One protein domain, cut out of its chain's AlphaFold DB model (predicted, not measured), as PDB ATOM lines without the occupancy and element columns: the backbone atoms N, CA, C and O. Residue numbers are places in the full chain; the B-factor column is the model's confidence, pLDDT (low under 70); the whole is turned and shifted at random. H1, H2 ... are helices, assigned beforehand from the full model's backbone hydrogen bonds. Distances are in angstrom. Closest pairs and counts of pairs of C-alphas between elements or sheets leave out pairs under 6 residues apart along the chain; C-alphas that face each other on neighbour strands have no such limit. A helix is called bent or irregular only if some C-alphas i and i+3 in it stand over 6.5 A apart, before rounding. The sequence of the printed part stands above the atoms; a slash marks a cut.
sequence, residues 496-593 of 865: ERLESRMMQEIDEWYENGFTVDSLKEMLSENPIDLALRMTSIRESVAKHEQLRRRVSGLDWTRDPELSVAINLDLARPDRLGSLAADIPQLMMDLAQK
ATOM      1  N   GLU A 496     261.336 259.247 231.903       60.72
ATOM      2  CA  GLU A 496     262.241 258.095 231.771       60.72
ATOM      3  C   GLU A 496     263.362 258.065 232.835       60.72
ATOM      4  O   GLU A 496     263.734 257.002 233.336       60.72
ATOM      5  N   ARG A 497     263.904 259.229 233.243       64.19
ATOM      6  CA  ARG A 497     264.939 259.336 234.301       64.19
ATOM      7  C   ARG A 497     264.364 259.203 235.717       64.19
ATOM      8  O   ARG A 497     265.119 258.975 236.665       64.19
ATOM      9  N   LEU A 498     263.052 259.374 235.878       68.75
ATOM     10  CA  LEU A 498     262.326 259.115 237.121       68.75
ATOM     11  C   LEU A 498     261.921 257.635 237.199       68.75
ATOM     12  O   LEU A 498     262.179 256.987 238.211       68.75
ATOM     13  N   GLU A 499     261.378 257.098 236.105       69.50
ATOM     14  CA  GLU A 499     260.992 255.693 235.944       69.50
ATOM     15  C   GLU A 499     262.181 254.750 236.126       69.50
ATOM     16  O   GLU A 499     262.118 253.853 236.960       69.50
ATOM     17  N   SER A 500     263.301 254.988 235.436       76.00
ATOM     18  CA  SER A 500     264.514 254.160 235.566       76.00
ATOM     19  C   SER A 500     265.070 254.122 236.997       76.00
ATOM     20  O   SER A 500     265.526 253.070 237.447       76.00
ATOM     21  N   ARG A 501     264.970 255.221 237.758       76.56
ATOM     22  CA  ARG A 501     265.345 255.250 239.185       76.56
ATOM     23  C   ARG A 501     264.365 254.482 240.073       76.56
ATOM     24  O   ARG A 501     264.800 253.838 241.022       76.56
ATOM     25  N   MET A 502     263.066 254.526 239.779       77.38
ATOM     26  CA  MET A 502     262.072 253.722 240.502       77.38
ATOM     27  C   MET A 502     262.213 252.239 240.174       77.38
ATOM     28  O   MET A 502     262.160 251.421 241.082       77.38
ATOM     29  N   MET A 503     262.477 251.895 238.913       82.12
ATOM     30  CA  MET A 503     262.756 250.531 238.470       82.12
ATOM     31  C   MET A 503     263.948 249.938 239.235       82.12
ATOM     32  O   MET A 503     263.824 248.855 239.797       82.12
ATOM     33  N   GLN A 504     265.050 250.690 239.367       83.31
ATOM     34  CA  GLN A 504     266.219 250.290 240.165       83.31
ATOM     35  C   GLN A 504     265.883 250.021 241.644       83.31
ATOM     36  O   GLN A 504     266.340 249.026 242.197       83.31
ATOM     37  N   GLU A 505     265.072 250.867 242.288       83.69
ATOM     38  CA  GLU A 505     264.671 250.671 243.692       83.69
ATOM     39  C   GLU A 505     263.696 249.489 243.871       83.69
ATOM     40  O   GLU A 505     263.808 248.718 244.825       83.69
ATOM     41  N   ILE A 506     262.775 249.300 242.923       84.44
ATOM     42  CA  ILE A 506     261.857 248.153 242.876       84.44
ATOM     43  C   ILE A 506     262.642 246.847 242.692       84.44
ATOM     44  O   ILE A 506     262.347 245.850 243.356       84.44
ATOM     45  N   ASP A 507     263.666 246.851 241.837       83.69
ATOM     46  CA  ASP A 507     264.574 245.720 241.664       83.69
ATOM     47  C   ASP A 507     265.464 245.489 242.896       83.69
ATOM     48  O   ASP A 507     265.687 244.336 243.264       83.69
ATOM     49  N   GLU A 508     265.873 246.529 243.631       85.00
ATOM     50  CA  GLU A 508     266.555 246.347 244.921       85.00
ATOM     51  C   GLU A 508     265.643 245.649 245.949       85.00
ATOM     52  O   GLU A 508     266.081 244.756 246.680       85.00
ATOM     53  N   TRP A 509     264.352 245.990 246.009       85.69
ATOM     54  CA  TRP A 509     263.398 245.297 246.888       85.69
ATOM     55  C   TRP A 509     263.151 243.846 246.447       85.69
ATOM     56  O   TRP A 509     263.046 242.958 247.302       85.69
ATOM     57  N   TYR A 510     263.140 243.577 245.138       83.62
ATOM     58  CA  TYR A 510     263.068 242.225 244.578       83.62
ATOM     59  C   TYR A 510     264.302 241.378 244.924       83.62
ATOM     60  O   TYR A 510     264.157 240.248 245.401       83.62
ATOM     61  N   GLU A 511     265.514 241.929 244.773       82.44
ATOM     62  CA  GLU A 511     266.762 241.267 245.173       82.44
ATOM     63  C   GLU A 511     266.834 241.036 246.685       82.44
ATOM     64  O   GLU A 511     267.318 239.991 247.119       82.44
ATOM     65  N   ASN A 512     266.299 241.950 247.502       82.56
ATOM     66  CA  ASN A 512     266.153 241.758 248.947       82.56
ATOM     67  C   ASN A 512     265.061 240.729 249.332       82.56
ATOM     68  O   ASN A 512     264.965 240.355 250.502       82.56
ATOM     69  N   GLY A 513     264.286 240.220 248.367       80.25
ATOM     70  CA  GLY A 513     263.402 239.060 248.522       80.25
ATOM     71  C   GLY A 513     261.902 239.348 248.443       80.25
ATOM     72  O   GLY A 513     261.126 238.398 248.341       80.25
ATOM     73  N   PHE A 514     261.478 240.614 248.451       87.12
ATOM     74  CA  PHE A 514     260.060 240.981 248.374       87.12
ATOM     75  C   PHE A 514     259.436 240.578 247.022       87.12
ATOM     76  O   PHE A 514     260.128 240.424 246.011       87.12
ATOM     77  N   THR A 515     258.116 240.386 246.990       85.31
ATOM     78  CA  THR A 515     257.349 240.268 245.737       85.31
ATOM     79  C   THR A 515     256.913 241.663 245.311       85.31
ATOM     80  O   THR A 515     256.181 242.317 246.055       85.31
ATOM     81  N   VAL A 516     257.378 242.125 244.151       86.50
ATOM     82  CA  VAL A 516     257.236 243.527 243.708       86.50
ATOM     83  C   VAL A 516     256.385 243.680 242.449       86.50
ATOM     84  O   VAL A 516     256.361 244.744 241.839       86.50
ATOM     85  N   ASP A 517     255.695 242.621 242.040       82.62
ATOM     86  CA  ASP A 517     255.035 242.538 240.736       82.62
ATOM     87  C   ASP A 517     253.938 243.614 240.592       82.62
ATOM     88  O   ASP A 517     253.877 244.293 239.569       82.62
ATOM     89  N   SER A 518     253.193 243.896 241.672       80.31
ATOM     90  CA  SER A 518     252.233 245.011 241.748       80.31
ATOM     91  C   SER A 518     252.887 246.398 241.688       80.31
ATOM     92  O   SER A 518     252.264 247.348 241.220       80.31
ATOM     93  N   LEU A 519     254.143 246.550 242.130       83.00
ATOM     94  CA  LEU A 519     254.884 247.809 241.986       83.00
ATOM     95  C   LEU A 519     255.329 248.033 240.538       83.00
ATOM     96  O   LEU A 519     255.297 249.168 240.074       83.00
ATOM     97  N   LYS A 520     255.721 246.970 239.824       83.31
ATOM     98  CA  LYS A 520     256.081 247.051 238.399       83.31
ATOM     99  C   LYS A 520     254.859 247.342 237.527       83.31
ATOM    100  O   LYS A 520     254.942 248.184 236.638       83.31
ATOM    101  N   GLU A 521     253.721 246.731 237.847       83.31
ATOM    102  CA  GLU A 521     252.420 247.042 237.245       83.31
ATOM    103  C   GLU A 521     252.044 248.522 237.476       83.31
ATOM    104  O   GLU A 521     251.902 249.273 236.510       83.31
ATOM    105  N   MET A 522     252.037 249.001 238.729       79.00
ATOM    106  CA  MET A 522     251.752 250.414 239.043       79.00
ATOM    107  C   MET A 522     252.754 251.412 238.433       79.00
ATOM    108  O   MET A 522     252.353 252.526 238.095       79.00
ATOM    109  N   LEU A 523     254.033 251.042 238.271       83.06
ATOM    110  CA  LEU A 523     255.022 251.878 237.575       83.06
ATOM    111  C   LEU A 523     254.651 252.048 236.097       83.06
ATOM    112  O   LEU A 523     254.770 253.152 235.574       83.06
ATOM    113  N   SER A 524     254.183 250.975 235.450       80.06
ATOM    114  CA  SER A 524     253.777 250.992 234.040       80.06
ATOM    115  C   SER A 524     252.445 251.709 233.787       80.06
ATOM    116  O   SER A 524     252.260 252.280 232.715       80.06
ATOM    117  N   GLU A 525     251.531 251.726 234.764       79.44
ATOM    118  CA  GLU A 525     250.256 252.444 234.645       79.44
ATOM    119  C   GLU A 525     250.379 253.943 234.959       79.44
ATOM    120  O   GLU A 525     249.866 254.775 234.212       79.44
ATOM    121  N   ASN A 526     250.982 254.302 236.102       79.25
ATOM    122  CA  ASN A 526     250.990 255.671 236.631       79.25
ATOM    123  C   ASN A 526     252.242 255.940 237.499       79.25
ATOM    124  O   ASN A 526     252.148 255.966 238.736       79.25
ATOM    125  N   PRO A 527     253.410 256.240 236.895       77.44
ATOM    126  CA  PRO A 527     254.662 256.435 237.634       77.44
ATOM    127  C   PRO A 527     254.593 257.594 238.646       77.44
ATOM    128  O   PRO A 527     255.265 257.559 239.673       77.44
ATOM    129  N   ILE A 528     253.743 258.602 238.411       76.75
ATOM    130  CA  ILE A 528     253.574 259.765 239.302       76.75
ATOM    131  C   ILE A 528     252.818 259.408 240.597       76.75
ATOM    132  O   ILE A 528     253.171 259.914 241.661       76.75
ATOM    133  N   ASP A 529     251.808 258.534 240.548       76.44
ATOM    134  CA  ASP A 529     251.101 258.092 241.764       76.44
ATOM    135  C   ASP A 529     251.986 257.130 242.571       76.44
ATOM    136  O   ASP A 529     252.136 257.275 243.789       76.44
ATOM    137  N   LEU A 530     252.702 256.229 241.885       81.69
ATOM    138  CA  LEU A 530     253.725 255.411 242.532       81.69
ATOM    139  C   LEU A 530     254.812 256.278 243.193       81.69
ATOM    140  O   LEU A 530     255.173 256.002 244.333       81.69
ATOM    141  N   ALA A 531     255.262 257.368 242.559       77.12
ATOM    142  CA  ALA A 531     256.240 258.299 243.132       77.12
ATOM    143  C   ALA A 531     255.805 258.880 244.488       77.12
ATOM    144  O   ALA A 531     256.611 258.967 245.418       77.12
ATOM    145  N   LEU A 532     254.529 259.262 244.611       81.81
ATOM    146  CA  LEU A 532     253.956 259.782 245.855       81.81
ATOM    147  C   LEU A 532     253.919 258.688 246.936       81.81
ATOM    148  O   LEU A 532     254.363 258.908 248.069       81.81
ATOM    149  N   ARG A 533     253.457 257.487 246.567       77.56
ATOM    150  CA  ARG A 533     253.354 256.315 247.455       77.56
ATOM    151  C   ARG A 533     254.713 255.735 247.857       77.56
ATOM    152  O   ARG A 533     254.834 255.181 248.946       77.56
ATOM    153  N   MET A 534     255.756 255.905 247.044       81.44
ATOM    154  CA  MET A 534     257.099 255.353 247.278       81.44
ATOM    155  C   MET A 534     257.651 255.723 248.659       81.44
ATOM    156  O   MET A 534     258.304 254.920 249.321       81.44
ATOM    157  N   THR A 535     257.342 256.934 249.131       82.44
ATOM    158  CA  THR A 535     257.764 257.429 250.449       82.44
ATOM    159  C   THR A 535     257.186 256.620 251.615       82.44
ATOM    160  O   THR A 535     257.926 256.300 252.546       82.44
ATOM    161  N   SER A 536     255.910 256.223 251.557       82.19
ATOM    162  CA  SER A 536     255.276 255.407 252.601       82.19
ATOM    163  C   SER A 536     255.616 253.921 252.470       82.19
ATOM    164  O   SER A 536     255.710 253.231 253.487       82.19
ATOM    165  N   ILE A 537     255.886 253.435 251.253       84.06
ATOM    166  CA  ILE A 537     256.366 252.064 251.011       84.06
ATOM    167  C   ILE A 537     257.787 251.881 251.576       84.06
ATOM    168  O   ILE A 537     258.043 250.918 252.295       84.06
ATOM    169  N   ARG A 538     258.696 252.847 251.373       85.62
ATOM    170  CA  ARG A 538     260.016 252.868 252.040       85.62
ATOM    171  C   ARG A 538     259.886 252.767 253.564       85.62
ATOM    172  O   ARG A 538     260.613 252.008 254.204       85.62
ATOM    173  N   GLU A 539     258.951 253.515 254.154       84.56
ATOM    174  CA  GLU A 539     258.720 253.507 255.602       84.56
ATOM    175  C   GLU A 539     258.115 252.179 256.102       84.56
ATOM    176  O   GLU A 539     258.485 251.705 257.180       84.56
ATOM    177  N   SER A 540     257.221 251.550 255.328       84.12
ATOM    178  CA  SER A 540     256.616 250.257 255.676       84.12
ATOM    179  C   SER A 540     257.644 249.117 255.618       84.12
ATOM    180  O   SER A 540     257.738 248.329 256.563       84.12
ATOM    181  N   VAL A 541     258.487 249.091 254.577       85.75
ATOM    182  CA  VAL A 541     259.597 248.140 254.403       85.75
ATOM    183  C   VAL A 541     260.624 248.298 255.527       85.75
ATOM    184  O   VAL A 541     260.986 247.310 256.170       85.75
ATOM    185  N   ALA A 542     261.018 249.530 255.870       84.94
ATOM    186  CA  ALA A 542     261.923 249.797 256.993       84.94
ATOM    187  C   ALA A 542     261.365 249.338 258.360       84.94
ATOM    188  O   ALA A 542     262.128 249.042 259.283       84.94
ATOM    189  N   LYS A 543     260.035 249.247 258.504       84.88
ATOM    190  CA  LYS A 543     259.345 248.790 259.724       84.88
ATOM    191  C   LYS A 543     258.980 247.297 259.718       84.88
ATOM    192  O   LYS A 543     258.439 246.819 260.721       84.88
ATOM    193  N   HIS A 544     259.319 246.541 258.665       87.31
ATOM    194  CA  HIS A 544     258.955 245.122 258.492       87.31
ATOM    195  C   HIS A 544     259.274 244.254 259.715       87.31
ATOM    196  O   HIS A 544     258.398 243.562 260.224       87.31
ATOM    197  N   GLU A 545     260.486 244.355 260.271       84.25
ATOM    198  CA  GLU A 545     260.916 243.575 261.445       84.25
ATOM    199  C   GLU A 545     260.058 243.845 262.699       84.25
ATOM    200  O   GLU A 545     259.821 242.933 263.493       84.25
ATOM    201  N   GLN A 546     259.553 245.072 262.885       85.19
ATOM    202  CA  GLN A 546     258.661 245.413 264.003       85.19
ATOM    203  C   GLN A 546     257.261 244.832 263.788       85.19
ATOM    204  O   GLN A 546     256.661 244.263 264.702       85.19
ATOM    205  N   LEU A 547     256.754 244.961 262.561       85.56
ATOM    206  CA  LEU A 547     255.475 244.416 262.129       85.56
ATOM    207  C   LEU A 547     255.467 242.884 262.234       85.56
ATOM    208  O   LEU A 547     254.572 242.330 262.870       85.56
ATOM    209  N   ARG A 548     256.515 242.204 261.752       86.69
ATOM    210  CA  ARG A 548     256.658 240.746 261.835       86.69
ATOM    211  C   ARG A 548     256.567 240.243 263.278       86.69
ATOM    212  O   ARG A 548     255.865 239.270 263.526       86.69
ATOM    213  N   ARG A 549     257.200 240.938 264.237       83.12
ATOM    214  CA  ARG A 549     257.130 240.616 265.680       83.12
ATOM    215  C   ARG A 549     255.731 240.787 266.279       83.12
ATOM    216  O   ARG A 549     255.380 240.050 267.195       83.12
ATOM    217  N   ARG A 550     254.934 241.747 265.789       84.19
ATOM    218  CA  ARG A 550     253.525 241.915 266.199       84.19
ATOM    219  C   ARG A 550     252.657 240.784 265.648       84.19
ATOM    220  O   ARG A 550     251.867 240.218 266.393       84.19
ATOM    221  N   VAL A 551     252.838 240.429 264.374       84.75
ATOM    222  CA  VAL A 551     252.094 239.349 263.703       84.75
ATOM    223  C   VAL A 551     252.433 237.981 264.310       84.75
ATOM    224  O   VAL A 551     251.531 237.201 264.596       84.75
ATOM    225  N   SER A 552     253.708 237.702 264.606       83.81
ATOM    226  CA  SER A 552     254.130 236.457 265.273       83.81
ATOM    227  C   SER A 552     253.704 236.347 266.745       83.81
ATOM    228  O   SER A 552     253.949 235.320 267.364       83.81
ATOM    229  N   GLY A 553     253.122 237.401 267.325       80.06
ATOM    230  CA  GLY A 553     252.572 237.404 268.685       80.06
ATOM    231  C   GLY A 553     251.072 237.091 268.762       80.06
ATOM    232  O   GLY A 553     250.505 237.171 269.850       80.06
ATOM    233  N   LEU A 554     250.420 236.790 267.633       84.19
ATOM    234  CA  LEU A 554     249.003 236.420 267.573       84.19
ATOM    235  C   LEU A 554     248.801 234.899 267.707       84.19
ATOM    236  O   LEU A 554     249.675 234.101 267.376       84.19
ATOM    237  N   ASP A 555     247.627 234.506 268.202       80.88
ATOM    238  CA  ASP A 555     247.261 233.114 268.497       80.88
ATOM    239  C   ASP A 555     246.721 232.396 267.243       80.88
ATOM    240  O   ASP A 555     245.515 232.215 267.057       80.88
ATOM    241  N   TRP A 556     247.642 232.031 266.345       84.69
ATOM    242  CA  TRP A 556     247.348 231.430 265.036       84.69
ATOM    243  C   TRP A 556     246.803 229.996 265.084       84.69
ATOM    244  O   TRP A 556     246.248 229.533 264.090       84.69
ATOM    245  N   THR A 557     246.856 229.331 266.243       80.56
ATOM    246  CA  THR A 557     246.271 227.994 266.498       80.56
ATOM    247  C   THR A 557     244.769 227.908 266.162       80.56
ATOM    248  O   THR A 557     244.181 226.832 266.027       80.56
ATOM    249  N   ARG A 558     244.120 229.070 266.029       81.88
ATOM    250  CA  ARG A 558     242.685 229.262 265.791       81.88
ATOM    251  C   ARG A 558     242.308 229.505 264.333       81.88
ATOM    252  O   ARG A 558     241.124 229.450 264.009       81.88
ATOM    253  N   ASP A 559     243.281 229.826 263.482       84.69
ATOM    254  CA  ASP A 559     243.078 230.004 262.044       84.69
ATOM    255  C   ASP A 559     244.408 229.851 261.273       84.69
ATOM    256  O   ASP A 559     245.083 230.844 260.965       84.69
ATOM    257  N   PRO A 560     244.813 228.607 260.963       82.06
ATOM    258  CA  PRO A 560     246.006 228.370 260.163       82.06
ATOM    259  C   PRO A 560     245.843 228.855 258.712       82.06
ATOM    260  O   PRO A 560     246.836 229.257 258.109       82.06
ATOM    261  N   GLU A 561     244.624 228.892 258.154       82.50
ATOM    262  CA  GLU A 561     244.373 229.342 256.774       82.50
ATOM    263  C   GLU A 561     244.633 230.847 256.615       82.50
ATOM    264  O   GLU A 561     245.383 231.266 255.729       82.50
ATOM    265  N   LEU A 562     244.091 231.669 257.520       83.12
ATOM    266  CA  LEU A 562     244.303 233.120 257.516       83.12
ATOM    267  C   LEU A 562     245.782 233.472 257.739       83.12
ATOM    268  O   LEU A 562     246.287 234.434 257.156       83.12
ATOM    269  N   SER A 563     246.511 232.647 258.500       82.00
ATOM    270  CA  SER A 563     247.957 232.801 258.690       82.00
ATOM    271  C   SER A 563     248.747 232.731 257.368       82.00
ATOM    272  O   SER A 563     249.716 233.472 257.194       82.00
ATOM    273  N   VAL A 564     248.306 231.920 256.394       83.12
ATOM    274  CA  VAL A 564     248.952 231.807 255.071       83.12
ATOM    275  C   VAL A 564     248.746 233.081 254.251       83.12
ATOM    276  O   VAL A 564     249.704 233.586 253.666       83.12
ATOM    277  N   ALA A 565     247.533 233.645 254.255       83.88
ATOM    278  CA  ALA A 565     247.247 234.914 253.580       83.88
ATOM    279  C   ALA A 565     248.085 236.066 254.163       83.88
ATOM    280  O   ALA A 565     248.726 236.815 253.428       83.88
ATOM    281  N   ILE A 566     248.176 236.137 255.493       87.44
ATOM    282  CA  ILE A 566     248.996 237.120 256.211       87.44
ATOM    283  C   ILE A 566     250.499 236.929 255.944       87.44
ATOM    284  O   ILE A 566     251.232 237.913 255.858       87.44
ATOM    285  N   ASN A 567     250.969 235.696 255.737       85.06
ATOM    286  CA  ASN A 567     252.342 235.429 255.296       85.06
ATOM    287  C   ASN A 567     252.618 235.861 253.845       85.06
ATOM    288  O   ASN A 567     253.752 236.228 253.535       85.06
ATOM    289  N   LEU A 568     251.609 235.854 252.971       84.06
ATOM    290  CA  LEU A 568     251.724 236.350 251.598       84.06
ATOM    291  C   LEU A 568     251.735 237.887 251.550       84.06
ATOM    292  O   LEU A 568     252.566 238.469 250.856       84.06
ATOM    293  N   ASP A 569     250.894 238.553 252.343       85.25
ATOM    294  CA  ASP A 569     250.938 240.016 252.484       85.25
ATOM    295  C   ASP A 569     252.208 240.498 253.218       85.25
ATOM    296  O   ASP A 569     252.721 241.575 252.917       85.25
ATOM    297  N   LEU A 570     252.799 239.686 254.106       84.62
ATOM    298  CA  LEU A 570     254.123 239.950 254.694       84.62
ATOM    299  C   LEU A 570     255.263 240.003 253.660       84.62
ATOM    300  O   LEU A 570     256.304 240.588 253.965       84.62
ATOM    301  N   ALA A 571     255.095 239.413 252.471       85.88
ATOM    302  CA  ALA A 571     256.072 239.455 251.379       85.88
ATOM    303  C   ALA A 571     255.874 240.646 250.417       85.88
ATOM    304  O   ALA A 571     256.712 240.875 249.539       85.88
ATOM    305  N   ARG A 572     254.782 241.409 250.579       87.31
ATOM    306  CA  ARG A 572     254.302 242.440 249.647       87.31
ATOM    307  C   ARG A 572     254.492 243.857 250.212       87.31
ATOM    308  O   ARG A 572     253.796 244.224 251.160       87.31
ATOM    309  N   PRO A 573     255.421 244.672 249.673       86.00
ATOM    310  CA  PRO A 573     255.841 245.945 250.275       86.00
ATOM    311  C   PRO A 573     254.729 247.012 250.281       86.00
ATOM    312  O   PRO A 573     254.628 247.807 251.218       86.00
ATOM    313  N   ASP A 574     253.848 246.977 249.279       84.69
ATOM    314  CA  ASP A 574     252.615 247.764 249.175       84.69
ATOM    315  C   ASP A 574     251.583 247.412 250.268       84.69
ATOM    316  O   ASP A 574     250.879 248.293 250.765       84.69
ATOM    317  N   ARG A 575     251.517 246.142 250.694       84.81
ATOM    318  CA  ARG A 575     250.552 245.631 251.689       84.81
ATOM    319  C   ARG A 575     250.997 245.776 253.143       84.81
ATOM    320  O   ARG A 575     250.142 245.807 254.032       84.81
ATOM    321  N   LEU A 576     252.296 245.935 253.409       85.69
ATOM    322  CA  LEU A 576     252.827 246.106 254.772       85.69
ATOM    323  C   LEU A 576     252.158 247.265 255.533       85.69
ATOM    324  O   LEU A 576     251.950 247.169 256.743       85.69
ATOM    325  N   GLY A 577     251.816 248.353 254.833       83.88
ATOM    326  CA  GLY A 577     251.186 249.539 255.422       83.88
ATOM    327  C   GLY A 577     249.773 249.278 255.954       83.88
ATOM    328  O   GLY A 577     249.473 249.655 257.086       83.88
ATOM    329  N   SER A 578     248.923 248.591 255.180       84.62
ATOM    330  CA  SER A 578     247.583 248.183 255.627       84.62
ATOM    331  C   SER A 578     247.664 247.108 256.709       84.62
ATOM    332  O   SER A 578     247.086 247.265 257.782       84.62
ATOM    333  N   LEU A 579     248.499 246.082 256.506       85.44
ATOM    334  CA  LEU A 579     248.637 244.976 257.454       85.44
ATOM    335  C   LEU A 579     249.103 245.457 258.841       85.44
ATOM    336  O   LEU A 579     248.681 244.906 259.854       85.44
ATOM    337  N   ALA A 580     249.896 246.535 258.919       84.25
ATOM    338  CA  ALA A 580     250.287 247.182 260.176       84.25
ATOM    339  C   ALA A 580     249.112 247.758 260.989       84.25
ATOM    340  O   ALA A 580     249.190 247.793 262.229       84.25
ATOM    341  N   ALA A 581     248.073 248.229 260.293       85.06
ATOM    342  CA  ALA A 581     246.866 248.825 260.850       85.06
ATOM    343  C   ALA A 581     245.811 247.771 261.216       85.06
ATOM    344  O   ALA A 581     245.113 247.954 262.211       85.06
ATOM    345  N   ASP A 582     245.753 246.655 260.482       84.81
ATOM    346  CA  ASP A 582     244.721 245.620 260.641       84.81
ATOM    347  C   ASP A 582     244.992 244.632 261.797       84.81
ATOM    348  O   ASP A 582     244.071 243.970 262.277       84.81
ATOM    349  N   ILE A 583     246.222 244.582 262.336       84.69
ATOM    350  CA  ILE A 583     246.610 243.723 263.483       84.69
ATOM    351  C   ILE A 583     245.604 243.723 264.664       84.69
ATOM    352  O   ILE A 583     245.351 242.647 265.205       84.69
ATOM    353  N   PRO A 584     245.000 244.851 265.104       83.88
ATOM    354  CA  PRO A 584     244.002 244.844 266.177       83.88
ATOM    355  C   PRO A 584     242.695 244.130 265.801       83.88
ATOM    356  O   PRO A 584     242.064 243.544 266.678       83.88
ATOM    357  N   GLN A 585     242.301 244.151 264.521       82.75
ATOM    358  CA  GLN A 585     241.139 243.412 264.014       82.75
ATOM    359  C   GLN A 585     241.466 241.917 263.948       82.75
ATOM    360  O   GLN A 585     240.747 241.109 264.530       82.75
ATOM    361  N   LEU A 586     242.631 241.563 263.389       83.12
ATOM    362  CA  LEU A 586     243.140 240.186 263.364       83.12
ATOM    363  C   LEU A 586     243.227 239.571 264.770       83.12
ATOM    364  O   LEU A 586     242.869 238.415 264.965       83.12
ATOM    365  N   MET A 587     243.637 240.348 265.776       83.31
ATOM    366  CA  MET A 587     243.645 239.919 267.179       83.31
ATOM    367  C   MET A 587     242.231 239.679 267.741       83.31
ATOM    368  O   MET A 587     242.038 238.773 268.553       83.31
ATOM    369  N   MET A 588     241.240 240.472 267.322       83.38
ATOM    370  CA  MET A 588     239.847 240.353 267.763       83.38
ATOM    371  C   MET A 588     239.113 239.185 267.085       83.38
ATOM    372  O   MET A 588     238.337 238.490 267.744       83.38
ATOM    373  N   ASP A 589     239.385 238.919 265.810       83.19
ATOM    374  CA  ASP A 589     238.889 237.733 265.101       83.19
ATOM    375  C   ASP A 589     239.594 236.463 265.599       83.19
ATOM    376  O   ASP A 589     238.938 235.452 265.864       83.19
ATOM    377  N   LEU A 590     240.905 236.576 265.847       82.50
ATOM    378  CA  LEU A 590     241.731 235.688 266.670       82.50
ATOM    379  C   LEU A 590     240.975 235.226 267.924       82.50
ATOM    380  O   LEU A 590     240.636 234.057 268.103       82.50
ATOM    381  N   ALA A 591     240.650 236.185 268.791       81.12
ATOM    382  CA  ALA A 591     240.018 235.932 270.082       81.12
ATOM    383  C   ALA A 591     238.637 235.248 269.997       81.12
ATOM    384  O   ALA A 591     238.265 234.541 270.936       81.12
ATOM    385  N   GLN A 592     237.891 235.441 268.903       82.88
ATOM    386  CA  GLN A 592     236.547 234.880 268.702       82.88
ATOM    387  C   GLN A 592     236.549 233.444 268.159       82.88
ATOM    388  O   GLN A 592     235.611 232.686 268.429       82.88
ATOM    389  N   LYS A 593     237.580 233.049 267.404       80.06
ATOM    390  CA  LYS A 593     237.704 231.691 266.857       80.06
ATOM    391  C   LYS A 593     238.140 230.694 267.941       80.06
ATOM    392  O   LYS A 593     238.777 231.047 268.937       80.06
TER     393      LYS A 593
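Overview. This is residues 496 to 593 of the 865 residues of an uncharacterized protein of Euryarchaeota archaeon (UniProt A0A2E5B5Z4). Two lobes of three helices each stand end to end and make a rod: H1, H2 and H3 form the first lobe, with their centres in a triangle, and H4, H5 and H6 the second, with H4 and H5 along different sides of H6. The lobes meet where the later part of H3 touches the first residues of H6. The printed part has 98 residues with six named helices, in the order H1 to H6, and no named strand; the class is all helix. The whole is only just loose, close to compact, with a radius of gyration of the C-alphas of 15.3 A, and it spans 50 by 22 by 21 A.

Along the chain. H1 takes residues 496 to 511, 22.0 A from first to last C-alpha, and begins at C-alpha 496 (262.241, 258.095, 231.771). H2 is residues 517 to 525, 12.6 A. H3 is residues 527 to 542, 21.7 A, with a kink of 42 degrees near residue 534; it is neither bent nor irregular, but only just: C-alphas 532 and 535 are 6.4 A apart. H4 is residues 544 to 551, 10.4 A, beginning at C-alpha 544 (258.955, 245.122, 258.492). H5 is residues 560 to 569, 14.8 A. H6, the longest helix, is residues 576 to 592, 24.2 A, and ends at C-alpha 592 (236.547, 234.880, 268.702). It has a kink of 48 degrees near residue 583 and is irregular, with C-alphas 581 and 584 7.2 A apart.

Arrangement. H1 and H2 form a helical hairpin at a shallow tilt of 7 degrees; H1 touches H2 with residues 499 to 506 alone, and the closest C-alphas, of Ile 506 and Leu 519, are 7.0 A apart. H2 and H3, also a helical hairpin, only just touch, with 3 pairs of C-alphas within 8 A; the closest are Leu 523 and Leu 530, 6.2 A, and of H3 residue 530 alone takes part. H1 and H3 are close but not clearly touching, with the C-alphas of Glu 499 and Pro 527 closest at 6.6 A. Residues 536 to 541 of H3 touch residues 576 to 577 of H6 at a steep tilt of 56 degrees, with the C-alphas of Ser 540 and Gly 577 closest at 5.5 A. H3 and H4 meet only through their link. H4 touches residues 576 to 583 of H6 at a shallow tilt of 11 degrees, the same way; the closest C-alphas are those of Leu 547 and Ala 580, 6.2 A. H5 and H6 form a helical hairpin at a shallow tilt of 10 degrees and only just touch, with 3 pairs of C-alphas within 8 A; the closest are Asp 569 and Leu 576, 6.8 A, and of H6 residues 576 to 579 alone take part. H4 and H5 are only just apart, closest at 8.4 A; H1 and H2 are apart from H4, H5 and H6. Every O i to N i+4 pair is within hydrogen-bond range in H2 and H4; the counts are 11 of 12 in H1, 10 of 12 in H3, 5 of 6 in H5 and 9 of 13 in H6.

Size, cuts and confidence. The two C-alphas farthest apart, of Arg 497 and Gln 592, are 50.9 A apart. The printed part has no cut and no long link. Its mean pLDDT is 82.3; residues 496 to 499 are under 70.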